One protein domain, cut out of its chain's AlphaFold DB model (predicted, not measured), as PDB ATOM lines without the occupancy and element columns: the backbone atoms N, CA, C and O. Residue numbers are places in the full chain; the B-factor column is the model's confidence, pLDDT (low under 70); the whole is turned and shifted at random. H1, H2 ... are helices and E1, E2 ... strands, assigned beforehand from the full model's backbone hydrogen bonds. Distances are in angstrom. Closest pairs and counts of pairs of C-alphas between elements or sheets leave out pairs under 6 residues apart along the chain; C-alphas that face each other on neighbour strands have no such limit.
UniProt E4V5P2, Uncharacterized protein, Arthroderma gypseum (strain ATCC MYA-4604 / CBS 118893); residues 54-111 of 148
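What this domain is: This is residues 54 to 111 of the 148 residues of an uncharacterized protein of Arthroderma gypseum (strain ATCC MYA-4604 / CBS 118893) (UniProt E4V5P2). This is a loose rod with two short helices, H1 and H2, packed at a steep tilt at one end and a small two-stranded hairpin, E1 and E2, at the other. Two stretches without a named element, residues 63 to 74 and 85 to 88, run between these ends, and after H2 residues 102 to 111 fold back. The printed part has 58 residues, with two named helices and two named strands in the order H1, E1, E2, H2; the sheet E1 - E2 is antiparallel and the class is mixed, helices and strands. The radius of gyration of the C-alphas is 13.6 A, and they span 42 by 20 by 18 A.

How they stand to each other: H1, residues 54 to 62, and H2, residues 89 to 101, touch; their closest C-alphas, those of Val 60 and Ile 96, are 6.1 A apart. They run opposite ways at a steep tilt of 60 degrees. In both helices every O i to N i+4 pair is within hydrogen-bond range. E1, residues 75 to 78, and E2, residues 81 to 84, form an antiparallel hairpin, with 142 degrees between their directions. N 76 and O 83 are 3.0 A apart and N 81 and O 78 2.9 A, both within hydrogen-bond range. H1 is apart from E2, and E1 is apart from H2.

Where its parts are: H1 begins at C-alpha 54 (117.329, 121.170, 87.350) and measures 12.5 A from first to last C-alpha. E1 measures 9.5 A and E2 9.7 A. H2 measures 18.2 A and ends at C-alpha 101 (111.927, 133.511, 90.600).

The domain as a whole: The two C-alphas farthest apart, those of Asp 55 and Gly 80, are 42.7 A apart. The printed part has no cut. The link from H1 to E1, 12 residues, is long; those from E1 to E2 and from E2 to H2 are tight. The mean pLDDT of the printed part is 76.7, and it is under 70 at residue 54, residues 65 to 72, 85 to 87 and 110 to 111.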
ATOM      1  N   SER A  54     116.291 121.457  88.345       66.44
ATOM      2  CA  SER A  54     117.329 121.170  87.350       66.44
ATOM      3  C   SER A  54     117.397 122.246  86.263       66.44
ATOM      4  O   SER A  54     118.483 122.707  85.912       66.44
ATOM      5  N   ASP A  55     116.233 122.682  85.781       71.12
ATOM      6  CA  ASP A  55     116.111 123.691  84.729       71.12
ATOM      7  C   ASP A  55     116.508 125.083  85.242       71.12
ATOM      8  O   ASP A  55     117.262 125.797  84.580       71.12
ATOM      9  N   ILE A  56     116.098 125.432  86.471       71.88
ATOM     10  CA  ILE A  56     116.517 126.678  87.131       71.88
ATOM     11  C   ILE A  56     118.030 126.675  87.370       71.88
ATOM     12  O   ILE A  56     118.683 127.696  87.176       71.88
ATOM     13  N   GLN A  57     118.615 125.543  87.767       76.81
ATOM     14  CA  GLN A  57     120.055 125.440  88.009       76.81
ATOM     15  C   GLN A  57     120.860 125.632  86.714       76.81
ATOM     16  O   GLN A  57     121.839 126.380  86.710       76.81
ATOM     17  N   ALA A  58     120.416 125.024  85.610       77.69
ATOM     18  CA  ALA A  58     121.027 125.211  84.295       77.69
ATOM     19  C   ALA A  58     120.923 126.670  83.814       77.69
ATOM     20  O   ALA A  58     121.882 127.217  83.262       77.69
ATOM     21  N   GLU A  59     119.787 127.324  84.069       77.19
ATOM     22  CA  GLU A  59     119.594 128.738  83.752       77.19
ATOM     23  C   GLU A  59     120.473 129.643  84.630       77.19
ATOM     24  O   GLU A  59     121.106 130.567  84.119       77.19
ATOM     25  N   VAL A  60     120.611 129.354  85.927       79.50
ATOM     26  CA  VAL A  60     121.521 130.080  86.829       79.50
ATOM     27  C   VAL A  60     122.969 129.974  86.349       79.50
ATOM     28  O   VAL A  60     123.669 130.989  86.283       79.50
ATOM     29  N   ASP A  61     123.413 128.772  85.985       79.69
ATOM     30  CA  ASP A  61     124.788 128.523  85.549       79.69
ATOM     31  C   ASP A  61     125.113 129.227  84.220       79.69
ATOM     32  O   ASP A  61     126.225 129.734  84.051       79.69
ATOM     33  N   ALA A  62     124.136 129.379  83.320       78.81
ATOM     34  CA  ALA A  62     124.298 130.169  82.096       78.81
ATOM     35  C   ALA A  62     124.599 131.659  82.373       78.81
ATOM     36  O   ALA A  62     125.309 132.301  81.599       78.81
ATOM     37  N   HIS A  63     124.119 132.199  83.499       74.19
ATOM     38  CA  HIS A  63     124.287 133.607  83.885       74.19
ATOM     39  C   HIS A  63     125.425 133.829  84.904       74.19
ATOM     40  O   HIS A  63     125.686 134.961  85.325       74.19
ATOM     41  N   MET A  64     126.129 132.769  85.317       74.81
ATOM     42  CA  MET A  64     127.236 132.853  86.280       74.81
ATOM     43  C   MET A  64     128.453 133.604  85.731       74.81
ATOM     44  O   MET A  64     129.150 134.293  86.489       74.81
ATOM     45  N   TYR A  65     128.705 133.494  84.425       63.44
ATOM     46  CA  TYR A  65     129.870 134.080  83.775       63.44
ATOM     47  C   TYR A  65     129.661 135.571  83.529       63.44
ATOM     48  O   TYR A  65     128.977 135.975  82.591       63.44
ATOM     49  N   THR A  66     130.296 136.411  84.345       61.78
ATOM     50  CA  THR A  66     130.451 137.820  83.983       61.78
ATOM     51  C   THR A  66     131.864 138.287  84.243       61.78
ATOM     52  O   THR A  66     132.474 137.946  85.258       61.78
ATOM     53  N   ASP A  67     132.312 139.165  83.359       63.81
ATOM     54  CA  ASP A  67     133.464 140.019  83.573       63.81
ATOM     55  C   ASP A  67     133.369 140.761  84.923       63.81
ATOM     56  O   ASP A  67     132.264 140.979  85.449       63.81
ATOM     57  N   PRO A  68     134.516 141.144  85.513       62.19
ATOM     58  CA  PRO A  68     134.545 141.956  86.721       62.19
ATOM     59  C   PRO A  68     133.759 143.260  86.538       62.19
ATOM     60  O   PRO A  68     133.766 143.877  85.473       62.19
ATOM     61  N   LEU A  69     133.086 143.689  87.610       64.81
ATOM     62  CA  LEU A  69     132.287 144.914  87.619       64.81
ATOM     63  C   LEU A  69     133.155 146.124  87.258       64.81
ATOM     64  O   LEU A  69     134.145 146.430  87.927       64.81
ATOM     65  N   ILE A  70     132.763 146.833  86.202       65.50
ATOM     66  CA  ILE A  70     133.528 147.962  85.680       65.50
ATOM     67  C   ILE A  70     133.407 149.147  86.647       65.50
ATOM     68  O   ILE A  70     132.311 149.565  87.021       65.50
ATOM     69  N   GLY A  71     134.552 149.722  87.028       65.44
ATOM     70  CA  GLY A  71     134.625 150.945  87.837       65.44
ATOM     71  C   GLY A  71     134.763 150.737  89.347       65.44
ATOM     72  O   GLY A  71     134.882 151.729  90.070       65.44
ATOM     73  N   LEU A  72     134.799 149.488  89.825       69.81
ATOM     74  CA  LEU A  72     135.120 149.163  91.216       69.81
ATOM     75  C   LEU A  72     136.596 148.743  91.342       69.81
ATOM     76  O   LEU A  72     137.134 148.094  90.444       69.81
ATOM     77  N   PRO A  73     137.289 149.139  92.424       70.38
ATOM     78  CA  PRO A  73     138.665 148.720  92.650       70.38
ATOM     79  C   PRO A  73     138.707 147.221  92.945       70.38
ATOM     80  O   PRO A  73     137.958 146.743  93.786       70.38
ATOM     81  N   THR A  74     139.635 146.493  92.322       74.00
ATOM     82  CA  THR A  74     139.813 145.040  92.517       74.00
ATOM     83  C   THR A  74     140.155 144.664  93.958       74.00
ATOM     84  O   THR A  74     139.999 143.518  94.355       74.00
ATOM     85  N   ARG A  75     140.660 145.609  94.758       78.94
ATOM     86  CA  ARG A  75     140.993 145.397  96.167       78.94
ATOM     87  C   ARG A  75     140.508 146.565  97.004       78.94
ATOM     88  O   ARG A  75     140.796 147.717  96.669       78.94
ATOM     89  N   ILE A  76     139.836 146.261  98.109       79.12
ATOM     90  CA  ILE A  76     139.401 147.250  99.097       79.12
ATOM     91  C   ILE A  76     140.052 146.965 100.456       79.12
ATOM     92  O   ILE A  76     140.223 145.802 100.823       79.12
ATOM     93  N   PRO A  77     140.465 148.002 101.202       82.69
ATOM     94  CA  PRO A  77     140.885 147.832 102.583       82.69
ATOM     95  C   PRO A  77     139.649 147.670 103.481       82.69
ATOM     96  O   PRO A  77     138.802 148.561 103.526       82.69
ATOM     97  N   VAL A  78     139.569 146.558 104.208       80.12
ATOM     98  CA  VAL A  78     138.588 146.311 105.274       80.12
ATOM     99  C   VAL A  78     139.389 145.976 106.527       80.12
ATOM    100  O   VAL A  78     140.208 145.061 106.499       80.12
ATOM    101  N   ASP A  79     139.250 146.778 107.583       84.81
ATOM    102  CA  ASP A  79     139.952 146.583 108.865       84.81
ATOM    103  C   ASP A  79     141.483 146.422 108.745       84.81
ATOM    104  O   ASP A  79     142.126 145.664 109.467       84.81
ATOM    105  N   GLY A  80     142.089 147.142 107.796       86.19
ATOM    106  CA  GLY A  80     143.535 147.102 107.539       86.19
ATOM    107  C   GLY A  80     144.005 145.932 106.668       86.19
ATOM    108  O   GLY A  80     145.168 145.916 106.258       86.19
ATOM    109  N   VAL A  81     143.118 145.002 106.306       85.88
ATOM    110  CA  VAL A  81     143.404 143.888 105.393       85.88
ATOM    111  C   VAL A  81     142.926 144.238 103.983       85.88
ATOM    112  O   VAL A  81     141.825 144.752 103.786       85.88
ATOM    113  N   LYS A  82     143.761 143.979 102.969       82.69
ATOM    114  CA  LYS A  82     143.357 144.118 101.561       82.69
ATOM    115  C   LYS A  82     142.562 142.885 101.151       82.69
ATOM    116  O   LYS A  82     143.144 141.814 101.006       82.69
ATOM    117  N   VAL A  83     141.266 143.057 100.935       79.12
ATOM    118  CA  VAL A  83     140.366 142.000 100.465       79.12
ATOM    119  C   VAL A  83     140.140 142.179  98.969       79.12
ATOM    120  O   VAL A  83     140.011 143.312  98.492       79.12
ATOM    121  N   GLU A  84     140.138 141.081  98.213       75.56
ATOM    122  CA  GLU A  84     139.774 141.121  96.798       75.56
ATOM    123  C   GLU A  84     138.280 141.387  96.663       75.56
ATOM    124  O   GLU A  84     137.434 140.676  97.198       75.56
ATOM    125  N   PHE A  85     137.975 142.468  95.961       65.81
ATOM    126  CA  PHE A  85     136.629 142.835  95.598       65.81
ATOM    127  C   PHE A  85     136.282 142.069  94.326       65.81
ATOM    128  O   PHE A  85     136.752 142.389  93.232       65.81
ATOM    129  N   GLY A  86     135.485 141.026  94.487       66.25
ATOM    130  CA  GLY A  86     135.036 140.172  93.405       66.25
ATOM    131  C   GLY A  86     133.628 139.668  93.685       66.25
ATOM    132  O   GLY A  86     133.119 139.832  94.797       66.25
ATOM    133  N   PRO A  87     132.966 139.090  92.677       64.06
ATOM    134  CA  PRO A  87     131.691 138.446  92.900       64.06
ATOM    135  C   PRO A  87     131.898 137.225  93.793       64.06
ATOM    136  O   PRO A  87     132.519 136.248  93.382       64.06
ATOM    137  N   ASP A  88     131.352 137.279  95.002       75.38
ATOM    138  CA  ASP A  88     131.077 136.066  95.754       75.38
ATOM    139  C   ASP A  88     130.100 135.214  94.929       75.38
ATOM    140  O   ASP A  88     128.998 135.654  94.580       75.38
ATOM    141  N   LEU A  89     130.553 134.019  94.545       77.56
ATOM    142  CA  LEU A  89     129.814 133.124  93.662       77.56
ATOM    143  C   LEU A  89     128.509 132.661  94.312       77.56
ATOM    144  O   LEU A  89     127.505 132.517  93.617       77.56
ATOM    145  N   GLU A  90     128.492 132.472  95.631       78.75
ATOM    146  CA  GLU A  90     127.298 132.029  96.349       78.75
ATOM    147  C   GLU A  90     126.250 133.145  96.425       78.75
ATOM    148  O   GLU A  90     125.084 132.947  96.056       78.75
ATOM    149  N   ALA A  91     126.682 134.355  96.793       78.25
ATOM    150  CA  ALA A  91     125.828 135.538  96.766       78.25
ATOM    151  C   ALA A  91     125.275 135.802  95.357       78.25
ATOM    152  O   ALA A  91     124.096 136.132  95.191       78.25
ATOM    153  N   ARG A  92     126.098 135.607  94.322       79.25
ATOM    154  CA  ARG A  92     125.667 135.751  92.930       79.25
ATOM    155  C   ARG A  92     124.625 134.705  92.543       79.25
ATOM    156  O   ARG A  92     123.618 135.077  91.946       79.25
ATOM    157  N   ARG A  93     124.836 133.429  92.879       83.31
ATOM    158  CA  ARG A  93     123.873 132.350  92.579       83.31
ATOM    159  C   ARG A  93     122.520 132.658  93.193       83.31
ATOM    160  O   ARG A  93     121.506 132.595  92.504       83.31
ATOM    161  N   SER A  94     122.537 133.095  94.447       83.31
ATOM    162  CA  SER A  94     121.341 133.505  95.180       83.31
ATOM    163  C   SER A  94     120.622 134.677  94.502       83.31
ATOM    164  O   SER A  94     119.403 134.651  94.345       83.31
ATOM    165  N   ALA A  95     121.367 135.688  94.043       83.19
ATOM    166  CA  ALA A  95     120.797 136.843  93.352       83.19
ATOM    167  C   ALA A  95     120.171 136.478  91.995       83.19
ATOM    168  O   ALA A  95     119.088 136.966  91.674       83.19
ATOM    169  N   ILE A  96     120.822 135.614  91.210       85.44
ATOM    170  CA  ILE A  96     120.305 135.154  89.912       85.44
ATOM    171  C   ILE A  96     119.050 134.306  90.109       85.44
ATOM    172  O   ILE A  96     118.033 134.585  89.478       85.44
ATOM    173  N   ALA A  97     119.088 133.339  91.030       87.06
ATOM    174  CA  ALA A  97     117.932 132.509  91.359       87.06
ATOM    175  C   ALA A  97     116.731 133.362  91.795       87.06
ATOM    176  O   ALA A  97     115.610 133.137  91.341       87.06
ATOM    177  N   TYR A  98     116.970 134.393  92.612       86.12
ATOM    178  CA  TYR A  98     115.931 135.349  92.978       86.12
ATOM    179  C   TYR A  98     115.360 136.075  91.755       86.12
ATOM    180  O   TYR A  98     114.143 136.092  91.597       86.12
ATOM    181  N   CYS A  99     116.208 136.632  90.879       86.00
ATOM    182  CA  CYS A  99     115.766 137.342  89.671       86.00
ATOM    183  C   CYS A  99     114.855 136.465  88.803       86.00
ATOM    184  O   CYS A  99     113.752 136.891  88.458       86.00
ATOM    185  N   LEU A 100     115.273 135.223  88.548       86.94
ATOM    186  CA  LEU A 100     114.481 134.251  87.795       86.94
ATOM    187  C   LEU A 100     113.147 133.951  88.497       86.94
ATOM    188  O   LEU A 100     112.100 133.980  87.853       86.94
ATOM    189  N   SER A 101     113.150 133.775  89.824       85.44
ATOM    190  CA  SER A 101     111.927 133.511  90.600       85.44
ATOM    191  C   SER A 101     110.872 134.622  90.501       85.44
ATOM    192  O   SER A 101     109.676 134.348  90.573       85.44
ATOM    193  N   VAL A 102     111.303 135.876  90.313       88.38
ATOM    194  CA  VAL A 102     110.412 137.042  90.198       88.38
ATOM    195  C   VAL A 102     110.144 137.445  88.742       88.38
ATOM    196  O   VAL A 102     109.520 138.478  88.498       88.38
ATOM    197  N   GLY A 103     110.609 136.646  87.774       86.44
ATOM    198  CA  GLY A 103     110.431 136.892  86.340       86.44
ATOM    199  C   GLY A 103     111.263 138.057  85.795       86.44
ATOM    200  O   GLY A 103     110.903 138.652  84.780       86.44
ATOM    201  N   ILE A 104     112.357 138.414  86.473       85.31
ATOM    202  CA  ILE A 104     113.291 139.458  86.044       85.31
ATOM    203  C   ILE A 104     114.511 138.793  85.400       85.31
ATOM    204  O   ILE A 104     115.161 137.944  86.004       85.31
ATOM    205  N   SER A 105     114.871 139.222  84.189       84.75
ATOM    206  CA  SER A 105     116.103 138.761  83.543       84.75
ATOM    207  C   SER A 105     117.334 139.277  84.309       84.75
ATOM    208  O   SER A 105     117.449 140.496  84.496       84.75
ATOM    209  N   PRO A 106     118.284 138.409  84.712       82.25
ATOM    210  CA  PRO A 106     119.511 138.822  85.402       82.25
ATOM    211  C   PRO A 106     120.347 139.843  84.610       82.25
ATOM    212  O   PRO A 106     121.018 140.691  85.198       82.25
ATOM    213  N   ASP A 107     120.257 139.819  83.278       79.50
ATOM    214  CA  ASP A 107     120.974 140.737  82.385       79.50
ATOM    215  C   ASP A 107     120.407 142.156  82.357       79.50
ATOM    216  O   ASP A 107     121.088 143.092  81.933       79.50
ATOM    217  N   SER A 108     119.177 142.341  82.838       75.62
ATOM    218  CA  SER A 108     118.571 143.670  82.965       75.62
ATOM    219  C   SER A 108     119.192 144.503  84.092       75.62
ATOM    220  O   SER A 108     118.967 145.715  84.167       75.62
ATOM    221  N   LEU A 109     119.986 143.876  84.966       71.69
ATOM    222  CA  LEU A 109     120.637 144.563  86.069       71.69
ATOM    223  C   LEU A 109     121.797 145.434  85.562       71.69
ATOM    224  O   LEU A 109     122.610 145.000  84.741       71.69
ATOM    225  N   PRO A 110     121.929 146.670  86.068       68.19
ATOM    226  CA  PRO A 110     123.013 147.552  85.670       68.19
ATOM    227  C   PRO A 110     124.369 146.952  86.065       68.19
ATOM    228  O   PRO A 110     124.730 146.905  87.239       68.19
ATOM    229  N   ARG A 111     125.150 146.537  85.061       67.38
ATOM    230  CA  ARG A 111     126.529 146.033  85.234       67.38
ATOM    231  C   ARG A 111     127.545 147.143  85.520       67.38
ATOM    232  O   ARG A 111     128.634 146.888  86.027       67.38
TER     233      ARG A 111